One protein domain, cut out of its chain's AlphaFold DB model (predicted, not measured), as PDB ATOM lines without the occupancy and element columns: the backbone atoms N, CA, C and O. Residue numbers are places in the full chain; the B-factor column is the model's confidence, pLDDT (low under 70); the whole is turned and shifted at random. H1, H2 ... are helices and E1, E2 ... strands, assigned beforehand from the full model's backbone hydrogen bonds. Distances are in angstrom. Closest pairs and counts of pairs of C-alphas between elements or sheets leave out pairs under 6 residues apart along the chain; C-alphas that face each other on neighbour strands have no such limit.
ATOM      1  N   GLU A   4     264.053 264.918 127.459       86.88
ATOM      2  CA  GLU A   4     265.008 265.998 127.182       86.88
ATOM      3  C   GLU A   4     264.325 267.368 127.110       86.88
ATOM      4  O   GLU A   4     264.794 268.325 127.723       86.88
ATOM      5  N   GLN A   5     263.167 267.449 126.442       86.56
ATOM      6  CA  GLN A   5     262.383 268.686 126.392       86.56
ATOM      7  C   GLN A   5     261.911 269.101 127.788       86.56
ATOM      8  O   GLN A   5     262.028 270.267 128.155       86.56
ATOM      9  N   ALA A   6     261.420 268.151 128.589       86.31
ATOM     10  CA  ALA A   6     261.004 268.436 129.955       86.31
ATOM     11  C   ALA A   6     262.177 268.927 130.820       86.31
ATOM     12  O   ALA A   6     262.032 269.915 131.532       86.31
ATOM     13  N   ILE A   7     263.351 268.294 130.711       88.75
ATOM     14  CA  ILE A   7     264.586 268.715 131.391       88.75
ATOM     15  C   ILE A   7     264.929 270.161 131.034       88.75
ATOM     16  O   ILE A   7     265.181 270.962 131.930       88.75
ATOM     17  N   GLN A   8     264.912 270.509 129.746       88.31
ATOM     18  CA  GLN A   8     265.261 271.852 129.288       88.31
ATOM     19  C   GLN A   8     264.291 272.907 129.834       88.31
ATOM     20  O   GLN A   8     264.732 273.910 130.395       88.31
ATOM     21  N   VAL A   9     262.982 272.644 129.761       87.94
ATOM     22  CA  VAL A   9     261.946 273.545 130.295       87.94
ATOM     23  C   VAL A   9     262.082 273.695 131.809       87.94
ATOM     24  O   VAL A   9     262.042 274.807 132.331       87.94
ATOM     25  N   ILE A  10     262.280 272.594 132.539       87.44
ATOM     26  CA  ILE A  10     262.438 272.625 133.997       87.44
ATOM     27  C   ILE A  10     263.695 273.406 134.379       87.44
ATOM     28  O   ILE A  10     263.623 274.253 135.268       87.44
ATOM     29  N   ARG A  11     264.827 273.173 133.701       88.62
ATOM     30  CA  ARG A  11     266.075 273.916 133.943       88.62
ATOM     31  C   ARG A  11     265.900 275.406 133.722       88.62
ATOM     32  O   ARG A  11     266.330 276.175 134.572       88.62
ATOM     33  N   GLU A  12     265.255 275.805 132.633       86.06
ATOM     34  CA  GLU A  12     265.048 277.215 132.314       86.06
ATOM     35  C   GLU A  12     264.109 277.888 133.323       86.06
ATOM     36  O   GLU A  12     264.429 278.942 133.876       86.06
ATOM     37  N   VAL A  13     262.977 277.254 133.636       82.81
ATOM     38  CA  VAL A  13     261.962 277.870 134.501       82.81
ATOM     39  C   VAL A  13     262.381 277.880 135.970       82.81
ATOM     40  O   VAL A  13     262.166 278.872 136.668       82.81
ATOM     41  N   LYS A  14     262.962 276.782 136.464       82.62
ATOM     42  CA  LYS A  14     263.441 276.668 137.851       82.62
ATOM     43  C   LYS A  14     264.882 277.153 138.026       82.62
ATOM     44  O   LYS A  14     265.384 277.136 139.147       82.62
ATOM     45  N   LYS A  15     265.527 277.601 136.941       86.12
ATOM     46  CA  LYS A  15     266.898 278.128 136.908       86.12
ATOM     47  C   LYS A  15     267.920 277.176 137.538       86.12
ATOM     48  O   LYS A  15     268.725 277.593 138.358       86.12
ATOM     49  N   TYR A  16     267.857 275.890 137.200       85.75
ATOM     50  CA  TYR A  16     268.840 274.919 137.691       85.75
ATOM     51  C   TYR A  16     270.173 275.017 136.919       85.75
ATOM     52  O   TYR A  16     270.135 275.166 135.694       85.75
ATOM     53  N   PRO A  17     271.330 274.828 137.587       88.56
ATOM     54  CA  PRO A  17     271.478 274.678 139.038       88.56
ATOM     55  C   PRO A  17     271.288 276.016 139.772       88.56
ATOM     56  O   PRO A  17     271.705 277.062 139.278       88.56
ATOM     57  N   HIS A  18     270.685 275.975 140.960       89.56
ATOM     58  CA  HIS A  18     270.538 277.144 141.836       89.56
ATOM     59  C   HIS A  18     270.978 276.824 143.260       89.56
ATOM     60  O   HIS A  18     271.069 275.665 143.654       89.56
ATOM     61  N   VAL A  19     271.230 277.862 144.050       90.25
ATOM     62  CA  VAL A  19     271.583 277.711 145.460       90.25
ATOM     63  C   VAL A  19     270.307 277.567 146.285       90.25
ATOM     64  O   VAL A  19     269.383 278.363 146.135       90.25
ATOM     65  N   PHE A  20     270.248 276.557 147.152       89.25
ATOM     66  CA  PHE A  20     269.247 276.486 148.207       89.25
ATOM     67  C   PHE A  20     269.682 277.393 149.350       89.25
ATOM     68  O   PHE A  20     270.699 277.151 150.006       89.25
ATOM     69  N   GLU A  21     268.926 278.460 149.540       90.81
ATOM     70  CA  GLU A  21     269.187 279.504 150.518       90.81
ATOM     71  C   GLU A  21     268.209 279.364 151.686       90.81
ATOM     72  O   GLU A  21     267.089 278.876 151.510       90.81
ATOM     73  N   HIS A  22     268.621 279.788 152.875       88.75
ATOM     74  CA  HIS A  22     267.753 279.844 154.042       88.75
ATOM     75  C   HIS A  22     267.943 281.158 154.787       88.75
ATOM     76  O   HIS A  22     269.072 281.576 155.051       88.75
ATOM     77  N   ASP A  23     266.831 281.789 155.131       89.00
ATOM     78  CA  ASP A  23     266.794 283.035 155.879       89.00
ATOM     79  C   ASP A  23     266.886 282.744 157.378       89.00
ATOM     80  O   ASP A  23     266.038 282.058 157.949       89.00
ATOM     81  N   VAL A  24     267.914 283.280 158.032       87.56
ATOM     82  CA  VAL A  24     268.123 283.144 159.474       87.56
ATOM     83  C   VAL A  24     267.933 284.505 160.122       87.56
ATOM     84  O   VAL A  24     268.746 285.410 159.935       87.56
ATOM     85  N   ASN A  25     266.870 284.652 160.909       87.25
ATOM     86  CA  ASN A  25     266.649 285.862 161.691       87.25
ATOM     87  C   ASN A  25     267.552 285.846 162.932       87.25
ATOM     88  O   ASN A  25     267.386 285.010 163.817       87.25
ATOM     89  N   THR A  26     268.497 286.780 163.014       86.12
ATOM     90  CA  THR A  26     269.497 286.835 164.084       86.12
ATOM     91  C   THR A  26     268.968 287.395 165.397       86.12
ATOM     92  O   THR A  26     269.660 287.297 166.404       86.12
ATOM     93  N   THR A  27     267.774 287.987 165.413       83.31
ATOM     94  CA  THR A  27     267.098 288.472 166.635       83.31
ATOM     95  C   THR A  27     266.091 287.468 167.190       83.31
ATOM     96  O   THR A  27     265.627 287.611 168.321       83.31
ATOM     97  N   ASP A  28     265.755 286.443 166.408       83.75
ATOM     98  CA  ASP A  28     264.713 285.491 166.747       83.75
ATOM     99  C   ASP A  28     265.250 284.348 167.624       83.75
ATOM    100  O   ASP A  28     266.192 283.629 167.273       83.75
ATOM    101  N   ALA A  29     264.631 284.165 168.791       82.94
ATOM    102  CA  ALA A  29     265.026 283.133 169.745       82.94
ATOM    103  C   ALA A  29     264.754 281.709 169.231       82.94
ATOM    104  O   ALA A  29     265.459 280.778 169.625       82.94
ATOM    105  N   VAL A  30     263.767 281.525 168.347       85.81
ATOM    106  CA  VAL A  30     263.476 280.226 167.726       85.81
ATOM    107  C   VAL A  30     264.566 279.890 166.713       85.81
ATOM    108  O   VAL A  30     265.105 278.788 166.759       85.81
ATOM    109  N   ALA A  31     264.973 280.842 165.872       85.19
ATOM    110  CA  ALA A  31     266.098 280.684 164.955       85.19
ATOM    111  C   ALA A  31     267.402 280.381 165.709       85.19
ATOM    112  O   ALA A  31     268.112 279.436 165.364       85.19
ATOM    113  N   ALA A  32     267.680 281.112 166.794       86.38
ATOM    114  CA  ALA A  32     268.821 280.838 167.664       86.38
ATOM    115  C   ALA A  32     268.757 279.419 168.250       86.38
ATOM    116  O   ALA A  32     269.742 278.679 168.225       86.38
ATOM    117  N   ARG A  33     267.581 278.987 168.717       87.69
ATOM    118  CA  ARG A  33     267.404 277.624 169.224       87.69
ATOM    119  C   ARG A  33     267.644 276.572 168.143       87.69
ATOM    120  O   ARG A  33     268.318 275.590 168.435       87.69
ATOM    121  N   SER A  34     267.165 276.788 166.920       89.06
ATOM    122  CA  SER A  34     267.390 275.881 165.788       89.06
ATOM    123  C   SER A  34     268.873 275.758 165.427       89.06
ATOM    124  O   SER A  34     269.348 274.657 165.169       89.06
ATOM    125  N   LEU A  35     269.637 276.856 165.465       89.19
ATOM    126  CA  LEU A  35     271.088 276.826 165.234       89.19
ATOM    127  C   LEU A  35     271.846 276.069 166.340       89.19
ATOM    128  O   LEU A  35     272.807 275.351 166.048       89.19
ATOM    129  N   LEU A  36     271.419 276.225 167.600       88.94
ATOM    130  CA  LEU A  36     271.960 275.465 168.733       88.94
ATOM    131  C   LEU A  36     271.673 273.971 168.588       88.94
ATOM    132  O   LEU A  36     272.580 273.163 168.764       88.94
ATOM    133  N   ASP A  37     270.432 273.616 168.257       88.81
ATOM    134  CA  ASP A  37     269.986 272.230 168.091       88.81
ATOM    135  C   ASP A  37     270.698 271.543 166.914       88.81
ATOM    136  O   ASP A  37     271.181 270.419 167.029       88.81
ATOM    137  N   ALA A  38     270.917 272.287 165.827       87.81
ATOM    138  CA  ALA A  38     271.756 271.876 164.705       87.81
ATOM    139  C   ALA A  38     273.250 271.701 165.072       87.81
ATOM    140  O   ALA A  38     274.040 271.198 164.265       87.81
ATOM    141  N   GLY A  39     273.677 272.113 166.269       88.56
ATOM    142  CA  GLY A  39     275.062 272.014 166.727       88.56
ATOM    143  C   GLY A  39     276.019 272.972 166.012       88.56
ATOM    144  O   GLY A  39     277.223 272.727 165.995       88.56
ATOM    145  N   LEU A  40     275.511 274.055 165.415       89.69
ATOM    146  CA  LEU A  40     276.334 275.036 164.694       89.69
ATOM    147  C   LEU A  40     277.183 275.891 165.639       89.69
ATOM    148  O   LEU A  40     278.276 276.314 165.266       89.69
ATOM    149  N   GLU A  41     276.713 276.105 166.871       89.62
ATOM    150  CA  GLU A  41     277.528 276.715 167.930       89.62
ATOM    151  C   GLU A  41     278.680 275.794 168.343       89.62
ATOM    152  O   GLU A  41     279.821 276.236 168.449       89.62
ATOM    153  N   ALA A  42     278.406 274.496 168.503       88.31
ATOM    154  CA  ALA A  42     279.419 273.513 168.880       88.31
ATOM    155  C   ALA A  42     280.504 273.337 167.800       88.31
ATOM    156  O   ALA A  42     281.667 273.113 168.128       88.31
ATOM    157  N   ASP A  43     280.147 273.492 166.521       87.19
ATOM    158  CA  ASP A  43     281.099 273.486 165.398       87.19
ATOM    159  C   ASP A  43     281.924 274.794 165.306       87.19
ATOM    160  O   ASP A  43     282.930 274.895 164.588       87.19
ATOM    161  N   GLY A  44     281.527 275.815 166.075       88.75
ATOM    162  CA  GLY A  44     282.116 277.148 166.054       88.75
ATOM    163  C   GLY A  44     281.785 277.913 164.777       88.75
ATOM    164  O   GLY A  44     282.604 278.703 164.324       88.75
ATOM    165  N   ILE A  45     280.629 277.638 164.161       90.00
ATOM    166  CA  ILE A  45     280.129 278.337 162.969       90.00
ATOM    167  C   ILE A  45     279.371 279.595 163.387       90.00
ATOM    168  O   ILE A  45     279.543 280.649 162.774       90.00
ATOM    169  N   VAL A  46     278.589 279.510 164.461       90.25
ATOM    170  CA  VAL A  46     277.874 280.646 165.053       90.25
ATOM    171  C   VAL A  46     278.155 280.739 166.548       90.25
ATOM    172  O   VAL A  46     278.553 279.764 167.173       90.25
ATOM    173  N   THR A  47     277.921 281.901 167.136       88.69
ATOM    174  CA  THR A  47     277.910 282.111 168.585       88.69
ATOM    175  C   THR A  47     276.586 282.746 168.969       88.69
ATOM    176  O   THR A  47     276.147 283.682 168.298       88.69
ATOM    177  N   ILE A  48     275.937 282.217 170.008       87.19
ATOM    178  CA  ILE A  48     274.590 282.637 170.389       87.19
ATOM    179  C   ILE A  48     274.590 283.200 171.804       87.19
ATOM    180  O   ILE A  48     274.976 282.531 172.768       87.19
ATOM    181  N   ASP A  49     274.101 284.427 171.939       83.06
ATOM    182  CA  ASP A  49     273.955 285.099 173.220       83.06
ATOM    183  C   ASP A  49     272.768 284.521 173.993       83.06
ATOM    184  O   ASP A  49     271.604 284.873 173.802       83.06
ATOM    185  N   LYS A  50     273.074 283.610 174.922       70.12
ATOM    186  CA  LYS A  50     272.086 282.935 175.785       70.12
ATOM    187  C   LYS A  50     271.460 283.864 176.831       70.12
ATOM    188  O   LYS A  50     270.514 283.468 177.508       70.12
ATOM    189  N   THR A  51     271.979 285.084 176.981       63.84
ATOM    190  CA  THR A  51     271.599 286.014 178.051       63.84
ATOM    191  C   THR A  51     271.037 287.307 177.465       63.84
ATOM    192  O   THR A  51     271.714 288.330 177.435       63.84
ATOM    193  N   GLN A  52     269.785 287.282 177.007       58.44
ATOM    194  CA  GLN A  52     269.096 288.504 176.586       58.44
ATOM    195  C   GLN A  52     268.714 289.307 177.841       58.44
ATOM    196  O   GLN A  52     267.804 288.938 178.587       58.44
ATOM    197  N   LYS A  53     269.444 290.385 178.140       59.44
ATOM    198  CA  LYS A  53     269.032 291.325 179.193       59.44
ATOM    199  C   LYS A  53     267.858 292.147 178.654       59.44
ATOM    200  O   LYS A  53     267.836 292.495 177.483       59.44
ATOM    201  N   LEU A  54     266.909 292.529 179.513       56.78
ATOM    202  CA  LEU A  54     265.723 293.337 179.154       56.78
ATOM    203  C   LEU A  54     266.036 294.652 178.399       56.78
ATOM    204  O   LEU A  54     265.141 295.235 177.799       56.78
ATOM    205  N   LYS A  55     267.287 295.133 178.439       58.66
ATOM    206  CA  LYS A  55     267.759 296.331 177.723       58.66
ATOM    207  C   LYS A  55     268.221 296.060 176.282       58.66
ATOM    208  O   LYS A  55     268.421 297.014 175.545       58.66
ATOM    209  N   ASP A  56     268.370 294.793 175.905       58.31
ATOM    210  CA  ASP A  56     268.903 294.319 174.620       58.31
ATOM    211  C   ASP A  56     267.813 293.705 173.726       58.31
ATOM    212  O   ASP A  56     268.100 293.029 172.739       58.31
ATOM    213  N   ILE A  57     266.542 293.928 174.070       57.19
ATOM    214  CA  ILE A  57     265.408 293.552 173.227       57.19
ATOM    215  C   ILE A  57     265.565 294.320 171.903       57.19
ATOM    216  O   ILE A  57     265.580 295.548 171.922       57.19
ATOM    217  N   CYS A  58     265.697 293.584 170.790       59.41
ATOM    218  CA  CYS A  58     266.050 294.016 169.419       59.41
ATOM    219  C   CYS A  58     267.531 293.927 169.007       59.41
ATOM    220  O   CYS A  58     267.822 294.191 167.840       59.41
ATOM    221  N   ASN A  59     268.452 293.515 169.881       70.88
ATOM    222  CA  ASN A  59     269.822 293.225 169.456       70.88
ATOM    223  C   ASN A  59     269.922 291.817 168.841       70.88
ATOM    224  O   ASN A  59     269.221 290.899 169.284       70.88
ATOM    225  N   PRO A  60     270.771 291.624 167.815       76.00
ATOM    226  CA  PRO A  60     271.034 290.298 167.274       76.00
ATOM    227  C   PRO A  60     271.648 289.420 168.367       76.00
ATOM    228  O   PRO A  60     272.632 289.799 168.992       76.00
ATOM    229  N   ILE A  61     271.049 288.255 168.592       85.06
ATOM    230  CA  ILE A  61     271.531 287.223 169.516       85.06
ATOM    231  C   ILE A  61     272.329 286.130 168.808       85.06
ATOM    232  O   ILE A  61     272.905 285.273 169.469       85.06
ATOM    233  N   ILE A  62     272.330 286.114 167.475       87.44
ATOM    234  CA  ILE A  62     273.086 285.172 166.650       87.44
ATOM    235  C   ILE A  62     274.217 285.941 165.977       87.44
ATOM    236  O   ILE A  62     273.971 286.873 165.211       87.44
ATOM    237  N   HIS A  63     275.449 285.497 166.199       88.06
ATOM    238  CA  HIS A  63     276.636 286.046 165.558       88.06
ATOM    239  C   HIS A  63     277.318 284.973 164.711       88.06
ATOM    240  O   HIS A  63     277.626 283.881 165.182       88.06
ATOM    241  N   PHE A  64     277.559 285.281 163.440       89.19
ATOM    242  CA  PHE A  64     278.265 284.389 162.528       89.19
ATOM    243  C   PHE A  64     279.776 284.566 162.684       89.19
ATOM    244  O   PHE A  64     280.283 285.686 162.700       89.19
ATOM    245  N   THR A  65     280.504 283.458 162.791       90.56
ATOM    246  CA  THR A  65     281.970 283.466 162.915       90.56
ATOM    247  C   THR A  65     282.653 283.506 161.544       90.56
ATOM    248  O   THR A  65     282.011 283.371 160.499       90.56
ATOM    249  N   ASP A  66     283.985 283.594 161.518       89.38
ATOM    250  CA  ASP A  66     284.774 283.475 160.286       89.38
ATOM    251  C   ASP A  66     284.528 282.174 159.510       89.38
ATOM    252  O   ASP A  66     284.569 282.183 158.281       89.38
ATOM    253  N   LYS A  67     284.205 281.067 160.197       89.44
ATOM    254  CA  LYS A  67     283.863 279.800 159.535       89.44
ATOM    255  C   LYS A  67     282.543 279.873 158.771       89.44
ATOM    256  O   LYS A  67     282.366 279.136 157.806       89.44
ATOM    257  N   ALA A  68     281.620 280.735 159.197       89.00
ATOM    258  CA  ALA A  68     280.331 280.899 158.541       89.00
ATOM    259  C   ALA A  68     280.413 281.753 157.271       89.00
ATOM    260  O   ALA A  68     279.634 281.515 156.353       89.00
ATOM    261  N   LYS A  69     281.366 282.699 157.192       86.62
ATOM    262  CA  LYS A  69     281.551 283.635 156.064       86.62
ATOM    263  C   LYS A  69     281.408 283.022 154.663       86.62
ATOM    264  O   LYS A  69     280.657 283.594 153.881       86.62
ATOM    265  N   PRO A  70     282.047 281.884 154.311       89.19
ATOM    266  CA  PRO A  70     281.901 281.297 152.972       89.19
ATOM    267  C   PRO A  70     280.483 280.800 152.652       89.19
ATOM    268  O   PRO A  70     280.171 280.542 151.491       89.19
ATOM    269  N   PHE A  71     279.629 280.642 153.661       89.31
ATOM    270  CA  PHE A  71     278.244 280.211 153.511       89.31
ATOM    271  C   PHE A  71     277.253 281.377 153.604       89.31
ATOM    272  O   PHE A  71     276.072 281.172 153.344       89.31
ATOM    273  N   LEU A  72     277.687 282.583 153.975       88.19
ATOM    274  CA  LEU A  72     276.819 283.758 154.029       88.19
ATOM    275  C   LEU A  72     276.642 284.309 152.614       88.19
ATOM    276  O   LEU A  72     277.626 284.608 151.941       88.19
ATOM    277  N   ILE A  73     275.398 284.428 152.153       87.81
ATOM    278  CA  ILE A  73     275.112 284.890 150.789       87.81
ATOM    279  C   ILE A  73     274.874 286.397 150.775       87.81
ATOM    280  O   ILE A  73     275.540 287.132 150.051       87.81
ATOM    281  N   ARG A  74     273.888 286.852 151.547       84.25
ATOM    282  CA  ARG A  74     273.487 288.258 151.639       84.25
ATOM    283  C   ARG A  74     272.712 288.494 152.923       84.25
ATOM    284  O   ARG A  74     272.107 287.570 153.455       84.25
ATOM    285  N   GLU A  75     272.699 289.726 153.387       79.25
ATOM    286  CA  GLU A  75     271.740 290.174 154.394       79.25
ATOM    287  C   GLU A  75     270.444 290.539 153.664       79.25
ATOM    288  O   GLU A  75     270.490 291.171 152.605       79.25
ATOM    289  N   ASP A  76     269.295 290.081 154.161       69.31
ATOM    290  CA  ASP A  76     268.020 290.380 153.519       69.31
ATOM    291  C   ASP A  76     267.630 291.842 153.815       69.31
ATOM    292  O   ASP A  76     267.378 292.192 154.968       69.31
ATOM    293  N   PRO A  77     267.567 292.726 152.804       57.75
ATOM    294  CA  PRO A  77     267.350 294.154 153.030       57.75
ATOM    295  C   PRO A  77     265.915 294.481 153.464       57.75
ATOM    296  O   PRO A  77     265.640 295.610 153.867       57.75
ATOM    297  N   LYS A  78     264.978 293.529 153.343       58.28
ATOM    298  CA  LYS A  78     263.571 293.714 153.716       58.28
ATOM    299  C   LYS A  78     263.349 293.466 155.208       58.28
ATOM    300  O   LYS A  78     262.408 294.021 155.777       58.28
ATOM    301  N   TYR A  79     264.205 292.663 155.834       62.78
ATOM    302  CA  TYR A  79     264.142 292.333 157.250       62.78
ATOM    303  C   TYR A  79     265.463 292.711 157.910       62.78
ATOM    304  O   TYR A  79     266.452 291.990 157.807       62.78
ATOM    305  N   ASN A  80     265.468 293.843 158.621       65.88
ATOM    306  CA  ASN A  80     266.577 294.192 159.504       65.88
ATOM    307  C   ASN A  80     266.886 292.964 160.380       65.88
ATOM    308  O   ASN A  80     265.973 292.449 161.027       65.88
ATOM    309  N   TYR A  81     268.140 292.503 160.368       76.75
ATOM    310  CA  TYR A  81     268.629 291.332 161.115       76.75
ATOM    311  C   TYR A  81     268.303 289.942 160.541       76.75
ATOM    312  O   TYR A  81     268.314 288.957 161.280       76.75
ATOM    313  N   THR A  82     268.060 289.815 159.236       84.81
ATOM    314  CA  THR A  82     267.989 288.503 158.575       84.81
ATOM    315  C   THR A  82     269.230 288.250 157.729       84.81
ATOM    316  O   THR A  82     269.530 288.991 156.795       84.81
ATOM    317  N   GLN A  83     269.937 287.165 158.029       88.38
ATOM    318  CA  GLN A  83     271.077 286.696 157.253       88.38
ATOM    319  C   GLN A  83     270.655 285.519 156.375       88.38
ATOM    320  O   GLN A  83     270.225 284.482 156.877       88.38
ATOM    321  N   VAL A  84     270.847 285.648 155.065       90.62
ATOM    322  CA  VAL A  84     270.656 284.549 154.117       90.62
ATOM    323  C   VAL A  84     271.914 283.689 154.101       90.62
ATOM    324  O   VAL A  84     273.012 284.184 153.811       90.62
ATOM    325  N   VAL A  85     271.755 282.404 154.407       91.12
ATOM    326  CA  VAL A  85     272.831 281.407 154.389       91.12
ATOM    327  C   VAL A  85     272.618 280.386 153.277       91.12
ATOM    328  O   VAL A  85     271.496 280.015 152.936       91.12
ATOM    329  N   LYS A  86     273.721 279.899 152.716       92.69
ATOM    330  CA  LYS A  86     273.750 278.800 151.758       92.69
ATOM    331  C   LYS A  86     273.564 277.483 152.490       92.69
ATOM    332  O   LYS A  86     274.342 277.157 153.385       92.69
ATOM    333  N   ILE A  87     272.589 276.699 152.049       92.06
ATOM    334  CA  ILE A  87     272.336 275.348 152.547       92.06
ATOM    335  C   ILE A  87     272.993 274.296 151.659       92.06
ATOM    336  O   ILE A  87     273.700 273.420 152.147       92.06
ATOM    337  N   ALA A  88     272.750 274.365 150.354       92.38
ATOM    338  CA  ALA A  88     273.278 273.425 149.372       92.38
ATOM    339  C   ALA A  88     273.159 274.024 147.967       92.38
ATOM    340  O   ALA A  88     272.430 274.986 147.752       92.38
ATOM    341  N   ASP A  89     273.844 273.442 146.995       91.50
ATOM    342  CA  ASP A  89     273.554 273.646 145.578       91.50
ATOM    343  C   ASP A  89     272.528 272.605 145.127       91.50
ATOM    344  O   ASP A  89     272.716 271.410 145.342       91.50
ATOM    345  N   VAL A  90     271.446 273.045 144.495       91.38
ATOM    346  CA  VAL A  90     270.420 272.166 143.936       91.38
ATOM    347  C   VAL A  90     270.640 272.052 142.444       91.38
ATOM    348  O   VAL A  90     270.625 273.042 141.710       91.38
ATOM    349  N   ASP A  91     270.804 270.819 141.992       92.19
ATOM    350  CA  ASP A  91     270.923 270.488 140.582       92.19
ATOM    351  C   ASP A  91     269.730 269.645 140.144       92.19
ATOM    352  O   ASP A  91     269.131 268.904 140.932       92.19
ATOM    353  N   LEU A  92     269.397 269.753 138.862       91.06
ATOM    354  CA  LEU A  92     268.377 268.904 138.281       91.06
ATOM    355  C   LEU A  92     268.958 267.498 138.122       91.06
ATOM    356  O   LEU A  92     269.969 267.313 137.445       91.06
ATOM    357  N   GLY A  93     268.298 266.523 138.739       89.06
ATOM    358  CA  GLY A  93     268.571 265.110 138.542       89.06
ATOM    359  C   GLY A  93     267.910 264.597 137.264       89.06
ATOM    360  O   GLY A  93     268.049 265.170 136.183       89.06
ATOM    361  N   GLU A  94     267.175 263.499 137.387       90.31
ATOM    362  CA  GLU A  94     266.586 262.784 136.257       90.31
ATOM    363  C   GLU A  94     265.069 262.940 136.205       90.31
ATOM    364  O   GLU A  94     264.388 262.990 137.227       90.31
ATOM    365  N   VAL A  95     264.513 262.949 134.992       91.25
ATOM    366  CA  VAL A  95     263.061 262.857 134.793       91.25
ATOM    367  C   VAL A  95     262.624 261.399 134.923       91.25
ATOM    368  O   VAL A  95     262.918 260.554 134.063       91.25
ATOM    369  N   THR A  96     261.895 261.115 135.999       91.00
ATOM    370  CA  THR A  96     261.435 259.773 136.365       91.00
ATOM    371  C   THR A  96     260.160 259.400 135.624       91.00
ATOM    372  O   THR A  96     260.062 258.281 135.117       91.00
ATOM    373  N   ALA A  97     259.219 260.335 135.468       89.56
ATOM    374  CA  ALA A  97     257.967 260.082 134.766       89.56
ATOM    375  C   ALA A  97     257.442 261.312 134.022       89.56
ATOM    376  O   ALA A  97     257.633 262.457 134.428       89.56
ATOM    377  N   ILE A  98     256.737 261.055 132.923       89.81
ATOM    378  CA  ILE A  98     255.980 262.060 132.180       89.81
ATOM    379  C   ILE A  98     254.593 261.485 131.933       89.81
ATOM    380  O   ILE A  98     254.461 260.417 131.337       89.81
ATOM    381  N   ARG A  99     253.561 262.202 132.368       89.62
ATOM    382  CA  ARG A  99     252.159 261.855 132.138       89.62
ATOM    383  C   ARG A  99     251.500 262.980 131.360       89.62
ATOM    384  O   ARG A  99     251.355 264.082 131.873       89.62
ATOM    385  N   MET A 100     251.116 262.708 130.119       86.81
ATOM    386  CA  MET A 100     250.291 263.638 129.347       86.81
ATOM    387  C   MET A 100     248.865 263.604 129.910       86.81
ATOM    388  O   MET A 100     248.328 262.522 130.145       86.81
ATOM    389  N   LEU A 101     248.271 264.772 130.133       84.44
ATOM    390  CA  LEU A 101     246.876 264.913 130.551       84.44
ATOM    391  C   LEU A 101     245.942 264.760 129.337       84.44
ATOM    392  O   LEU A 101     246.381 264.873 128.191       84.44
ATOM    393  N   GLU A 102     244.655 264.501 129.582       80.88
ATOM    394  CA  GLU A 102     243.657 264.164 128.546       80.88
ATOM    395  C   GLU A 102     243.506 265.235 127.457       80.88
ATOM    396  O   GLU A 102     243.313 264.911 126.287       80.88
ATOM    397  N   ASP A 103     243.692 266.505 127.820       78.31
ATOM    398  CA  ASP A 103     243.668 267.644 126.896       78.31
ATOM    399  C   ASP A 103     244.856 267.646 125.903       78.31
ATOM    400  O   ASP A 103     244.849 268.363 124.905       78.31
ATOM    401  N   LYS A 104     245.880 266.808 126.125       77.19
ATOM    402  CA  LYS A 104     247.132 266.711 125.347       77.19
ATOM    403  C   LYS A 104     247.945 268.007 125.247       77.19
ATOM    404  O   LYS A 104     249.066 267.949 124.735       77.19
ATOM    405  N   LYS A 105     247.458 269.135 125.769       83.44
ATOM    406  CA  LYS A 105     248.222 270.378 125.915       83.44
ATOM    407  C   LYS A 105     248.759 270.556 127.326       83.44
ATOM    408  O   LYS A 105     249.454 271.528 127.560       83.44
ATOM    409  N   SER A 106     248.528 269.616 128.237       86.56
ATOM    410  CA  SER A 106     249.147 269.635 129.562       86.56
ATOM    411  C   SER A 106     249.852 268.317 129.853       86.56
ATOM    412  O   SER A 106     249.448 267.251 129.382       86.56
ATOM    413  N   ALA A 107     250.931 268.383 130.619       88.25
ATOM    414  CA  ALA A 107     251.714 267.231 131.012       88.25
ATOM    415  C   ALA A 107     252.254 267.405 132.428       88.25
ATOM    416  O   ALA A 107     252.864 268.415 132.766       88.25
ATOM    417  N   THR A 108     252.075 266.382 133.249       90.62
ATOM    418  CA  THR A 108     252.706 266.277 134.557       90.62
ATOM    419  C   THR A 108     254.067 265.614 134.396       90.62
ATOM    420  O   THR A 108     254.165 264.504 133.870       90.62
ATOM    421  N   VAL A 109     255.121 266.275 134.862       91.00
ATOM    422  CA  VAL A 109     256.486 265.742 134.871       91.00
ATOM    423  C   VAL A 109     256.933 265.514 136.299       91.00
ATOM    424  O   VAL A 109     256.875 266.419 137.129       91.00
ATOM    425  N   GLU A 110     257.407 264.306 136.565       93.75
ATOM    426  CA  GLU A 110     258.064 263.926 137.806       93.75
ATOM    427  C   GLU A 110     259.566 263.850 137.541       93.75
ATOM    428  O   GLU A 110     260.015 263.230 136.572       93.75
ATOM    429  N   TYR A 111     260.343 264.533 138.371       92.00
ATOM    430  CA  TYR A 111     261.787 264.630 138.239       92.00
ATOM    431  C   TYR A 111     262.447 264.624 139.606       92.00
ATOM    432  O   TYR A 111     261.828 264.976 140.606       92.00
ATOM    433  N   THR A 112     263.710 264.226 139.656       93.06
ATOM    434  CA  THR A 112     264.509 264.302 140.872       93.06
ATOM    435  C   THR A 112     265.380 265.546 140.875       93.06
ATOM    436  O   THR A 112     265.775 266.058 139.825       93.06
ATOM    437  N   VAL A 113     265.698 266.039 142.066       93.00
ATOM    438  CA  VAL A 113     266.750 267.034 142.284       93.00
ATOM    439  C   VAL A 113     267.792 266.470 143.227       93.00
ATOM    440  O   VAL A 113     267.468 265.714 144.144       93.00
ATOM    441  N   VAL A 114     269.048 266.821 142.987       92.69
ATOM    442  CA  VAL A 114     270.180 266.387 143.806       92.69
ATOM    443  C   VAL A 114     270.786 267.585 144.518       92.69
ATOM    444  O   VAL A 114     270.934 268.656 143.929       92.69
ATOM    445  N   HIS A 115     271.144 267.397 145.785       92.25
ATOM    446  CA  HIS A 115     271.791 268.421 146.597       92.25
ATOM    447  C   HIS A 115     273.304 268.168 146.602       92.25
ATOM    448  O   HIS A 115     273.764 267.071 146.916       92.25
ATOM    449  N   LYS A 116     274.086 269.178 146.227       89.88
ATOM    450  CA  LYS A 116     275.555 269.182 146.201       89.88
ATOM    451  C   LYS A 116     276.070 270.248 147.168       89.88
ATOM    452  O   LYS A 116     275.331 271.160 147.520       89.88
ATOM    453  N   ASN A 117     277.332 270.149 147.596       89.81
ATOM    454  CA  ASN A 117     277.968 271.124 148.501       89.81
ATOM    455  C   ASN A 117     277.106 271.458 149.735       89.81
ATOM    456  O   ASN A 117     276.898 272.627 150.066       89.81
ATOM    457  N   ILE A 118     276.566 270.417 150.373       90.00
ATOM    458  CA  ILE A 118     275.718 270.533 151.560       90.00
ATOM    459  C   ILE A 118     276.545 271.183 152.673       90.00
ATOM    460  O   ILE A 118     277.581 270.654 153.081       90.00
ATOM    461  N   THR A 119     276.107 272.347 153.136       90.19
ATOM    462  CA  THR A 119     276.780 273.104 154.187       90.19
ATOM    463  C   THR A 119     276.320 272.614 155.561       90.19
ATOM    464  O   THR A 119     275.281 271.956 155.682       90.19
ATOM    465  N   PRO A 120     277.033 272.969 156.641       89.25
ATOM    466  CA  PRO A 120     276.585 272.658 157.997       89.25
ATOM    467  C   PRO A 120     275.184 273.206 158.314       89.25
ATOM    468  O   PRO A 120     274.458 272.608 159.108       89.25
ATOM    469  N   PHE A 121     274.776 274.300 157.658       89.19
ATOM    470  CA  PHE A 121     273.449 274.894 157.814       89.19
ATOM    471  C   PHE A 121     272.319 273.992 157.310       89.19
ATOM    472  O   PHE A 121     271.178 274.193 157.708       89.19
ATOM    473  N   ALA A 122     272.603 272.953 156.516       88.88
ATOM    474  CA  ALA A 122     271.600 271.969 156.107       88.88
ATOM    475  C   ALA A 122     270.902 271.274 157.274       88.88
ATOM    476  O   ALA A 122     269.750 270.881 157.137       88.88
ATOM    477  N   LYS A 123     271.549 271.204 158.442       87.44
ATOM    478  CA  LYS A 123     270.942 270.694 159.676       87.44
ATOM    479  C   LYS A 123     269.752 271.529 160.169       87.44
ATOM    480  O   LYS A 123     268.947 271.021 160.935       87.44
ATOM    481  N   LEU A 124     269.629 272.787 159.732       86.50
ATOM    482  CA  LEU A 124     268.455 273.624 160.009       86.50
ATOM    483  C   LEU A 124     267.212 273.139 159.263       86.50
ATOM    484  O   LEU A 124     266.086 273.437 159.656       86.50
ATOM    485  N   ILE A 125     267.411 272.409 158.168       85.62
ATOM    486  CA  ILE A 125     266.335 271.878 157.353       85.62
ATOM    487  C   ILE A 125     266.082 270.451 157.814       85.62
ATOM    488  O   ILE A 125     266.944 269.583 157.697       85.62
ATOM    489  N   ASN A 126     264.871 270.184 158.297       79.62
ATOM    490  CA  ASN A 126     264.450 268.840 158.679       79.62
ATOM    491  C   ASN A 126     264.129 267.986 157.433       79.62
ATOM    492  O   ASN A 126     263.001 267.540 157.226       79.62
ATOM    493  N   LYS A 127     265.113 267.849 156.541       80.81
ATOM    494  CA  LYS A 127     265.031 267.122 155.277       80.81
ATOM    495  C   LYS A 127     266.341 266.396 155.030       80.81
ATOM    496  O   LYS A 127     267.414 266.990 155.093       80.81
ATOM    497  N   ASP A 128     266.241 265.122 154.671       82.50
ATOM    498  CA  ASP A 128     267.402 264.356 154.238       82.50
ATOM    499  C   ASP A 128     267.850 264.834 152.848       82.50
ATOM    500  O   ASP A 128     267.190 264.591 151.838       82.50
ATOM    501  N   MET A 129     268.965 265.562 152.811       84.69
ATOM    502  CA  MET A 129     269.562 266.081 151.575       84.69
ATOM    503  C   MET A 129     270.549 265.103 150.931       84.69
ATOM    504  O   MET A 129     271.064 265.386 149.851       84.69
ATOM    505  N   THR A 130     270.810 263.950 151.559       82.06
ATOM    506  CA  THR A 130     271.705 262.923 150.999       82.06
ATOM    507  C   THR A 130     271.033 262.128 149.885       82.06
ATOM    508  O   THR A 130     271.708 261.501 149.067       82.06
ATOM    509  N   ARG A 131     269.698 262.172 149.828       86.06
ATOM    510  CA  ARG A 131     268.892 261.493 148.820       86.06
ATOM    511  C   ARG A 131     268.344 262.478 147.785       86.06
ATOM    512  O   ARG A 131     268.070 263.634 148.118       86.06
ATOM    513  N   PRO A 132     268.150 262.029 146.532       88.38
ATOM    514  CA  PRO A 132     267.440 262.820 145.542       88.38
ATOM    515  C   PRO A 132     265.999 263.065 145.989       88.38
ATOM    516  O   PRO A 132     265.302 262.135 146.400       88.38
ATOM    517  N   ASP A 133     265.541 264.305 145.871       88.81
ATOM    518  CA  ASP A 133     264.164 264.668 146.188       88.81
ATOM    519  C   ASP A 133     263.307 264.580 144.929       88.81
ATOM    520  O   ASP A 133     263.703 265.085 143.881       88.81
ATOM    521  N   THR A 134     262.150 263.923 145.013       90.62
ATOM    522  CA  THR A 134     261.253 263.784 143.858       90.62
ATOM    523  C   THR A 134     260.250 264.924 143.850       90.62
ATOM    524  O   THR A 134     259.422 265.048 144.748       90.62
ATOM    525  N   LEU A 135     260.310 265.735 142.802       90.62
ATOM    526  CA  LEU A 135     259.436 266.869 142.569       90.62
ATOM    527  C   LEU A 135     258.519 266.601 141.384       90.62
ATOM    528  O   LEU A 135     258.827 265.843 140.463       90.62
ATOM    529  N   ARG A 136     257.376 267.279 141.405       90.56
ATOM    530  CA  ARG A 136     256.390 267.241 140.335       90.56
ATOM    531  C   ARG A 136     256.127 268.650 139.835       90.56
ATOM    532  O   ARG A 136     256.041 269.591 140.618       90.56
ATOM    533  N   VAL A 137     255.981 268.781 138.525       88.94
ATOM    534  CA  VAL A 137     255.589 270.027 137.872       88.94
ATOM    535  C   VAL A 137     254.538 269.753 136.808       88.94
ATOM    536  O   VAL A 137     254.583 268.728 136.131       88.94
ATOM    537  N   GLU A 138     253.592 270.672 136.661       88.62
ATOM    538  CA  GLU A 138     252.649 270.680 135.548       88.62
ATOM    539  C   GLU A 138     253.169 271.645 134.475       88.62
ATOM    540  O   GLU A 138     253.507 272.800 134.746       88.62
ATOM    541  N   LEU A 139     253.299 271.141 133.252       87.25
ATOM    542  CA  LEU A 139     253.677 271.906 132.074       87.25
ATOM    543  C   LEU A 139     252.463 272.011 131.157       87.25
ATOM    544  O   LEU A 139     251.753 271.026 130.962       87.25
ATOM    545  N   ALA A 140     252.264 273.179 130.562       87.19
ATOM    546  CA  ALA A 140     251.266 273.423 129.535       87.19
ATOM    547  C   ALA A 140     251.951 273.798 128.212       87.19
ATOM    548  O   ALA A 140     253.001 274.442 128.187       87.19
ATOM    549  N   LEU A 141     251.371 273.360 127.104       84.50
ATOM    550  CA  LEU A 141     251.810 273.615 125.744       84.50
ATOM    551  C   LEU A 141     251.170 274.918 125.262       84.50
ATOM    552  O   LEU A 141     249.959 274.989 125.066       84.50
ATOM    553  N   PHE A 142     252.003 275.932 125.050       81.31
ATOM    554  CA  PHE A 142     251.628 277.202 124.433       81.31
ATOM    555  C   PHE A 142     252.118 277.241 122.980       81.31
ATOM    556  O   PHE A 142     252.960 276.436 122.581       81.31
ATOM    557  N   ASP A 143     251.688 278.242 122.205       79.50
ATOM    558  CA  ASP A 143     252.159 278.463 120.824       79.50
ATOM    559  C   ASP A 143     253.684 278.639 120.718       79.50
ATOM    560  O   ASP A 143     254.289 278.385 119.682       79.50
ATOM    561  N   THR A 144     254.323 279.048 121.815       79.19
ATOM    562  CA  THR A 144     255.780 279.243 121.926       79.19
ATOM    563  C   THR A 144     256.511 278.031 122.516       79.19
ATOM    564  O   THR A 144     257.703 278.117 122.798       79.19
ATOM    565  N   GLY A 145     255.813 276.907 122.714       81.81
ATOM    566  CA  GLY A 145     256.344 275.680 123.303       81.81
ATOM    567  C   GLY A 145     255.823 275.395 124.714       81.81
ATOM    568  O   GLY A 145     254.918 276.056 125.226       81.81
ATOM    569  N   TRP A 146     256.390 274.366 125.341       82.94
ATOM    570  CA  TRP A 146     256.039 273.949 126.699       82.94
ATOM    571  C   TRP A 146     256.520 274.969 127.733       82.94
ATOM    572  O   TRP A 146     257.687 275.356 127.732       82.94
ATOM    573  N   LYS A 147     255.638 275.371 128.647       83.69
ATOM    574  CA  LYS A 147     255.948 276.267 129.768       83.69
ATOM    575  C   LYS A 147     255.341 275.732 131.055       83.69
ATOM    576  O   LYS A 147     254.421 274.923 131.029       83.69
ATOM    577  N   LEU A 148     255.862 276.191 132.186       81.88
ATOM    578  CA  LEU A 148     255.333 275.826 133.495       81.88
ATOM    579  C   LEU A 148     253.947 276.442 133.682       81.88
ATOM    580  O   LEU A 148     253.799 277.661 133.558       81.88
ATOM    581  N   ASP A 149     252.956 275.604 133.973       74.50
ATOM    582  CA  ASP A 149     251.620 276.081 134.299       74.50
ATOM    583  C   ASP A 149     251.669 276.728 135.690       74.50
ATOM    584  O   ASP A 149     251.845 276.063 136.709       74.50
TER     585      ASP A 149
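Overview. This is residues 4 to 149 of the 153 residues of an uncharacterized protein of Bacteroidetes bacterium 46-16 (UniProt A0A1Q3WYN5). A long, strongly twisted sheet makes the main part of a rod, with the long strand E5 running through much of it; towards one end the sheet, with E5, E6, E7 and E8, curls round H1. Towards the other end E1 and E4 pair with the first part of E5, H3 packs over E5, and beyond them lie H2 and the small hairpin E2 and E3. The printed part has 146 residues, with three named helices and eight named strands in the order H1 E1 H2 E2 E3 E4 E5 E6 H3 E7 E8, a mixed class of helices and strands. The six-strand sheet is branched at E5, its neighbour pairs antiparallel; the whole is loose, with a radius of gyration of the C-alphas of 19.8 A and spans of 63 by 29 by 23 A.

Arrangement. E5, residues 82 to 100, bends by 73 degrees at residue 96. E1, residues 18 to 25, lies on one side of it; E4, residues 72 to 75, and E6, residues 106 to 116, lie on the other side. E4, E5 and E6 form a meander, each strand the antiparallel neighbour of the one before. Within hydrogen-bond range are N 20 and O 88 of E1 and E5, 2.8 A, N 84 and O 74 of E5 and E4, 2.8 A, and N 91 and O 114 of E5 and E6, 2.9 A. E7, residues 133 to 142, is antiparallel to E6, with N 109 and O 137 2.8 A apart, and forms a hairpin with E8, residues 145 to 148, with N 147 and O 140 2.8 A apart. H1, residues 4 to 14, is on this sheet; its closest C-alphas to E8 are those of Val 9 and Lys 147, 6.6 A. H3, residues 120 to 124, lies over E5 at a height over the sheet of 7.3 A; the closest C-alphas are those of Ile 87 and Ala 122, 5.0 A. H2, residues 29 to 37, only grazes the sheet with residues 30 to 35, and is close to H3 but not clearly touching, with the C-alphas of Ser 34 and Leu 124 6.3 A apart. E2, residues 46 to 48, and E3, residues 62 to 64, form a hairpin with N 47 and O 63 2.8 A apart; the C-alphas of Ala 32 in H2 and Ile 48 in E2 are 6.6 A apart. In H1 and H2 every O i to N i+4 pair is within hydrogen-bond range; in H3 0 of 1 is, against 2 of 2 O i to N i+3 pairs.

Along the chain. H1 begins at C-alpha 4 (265.008, 265.998, 127.182) and is 15.2 A long. E5 runs 42.3 A from C-alpha 82 (267.989, 288.503, 158.575), E6 31.2 A, E7 28.1 A and E1 22.0 A. E8 ends at C-alpha 148 (255.333, 275.826, 133.495).

Size, cuts and confidence. The C-alphas farthest apart, those of Lys 55 and Lys 104, are 63.6 A apart. The printed part has no cut, and the link from E2 to E3 is long. Residues 51 to 58 and 76 to 80 have pLDDT under 70.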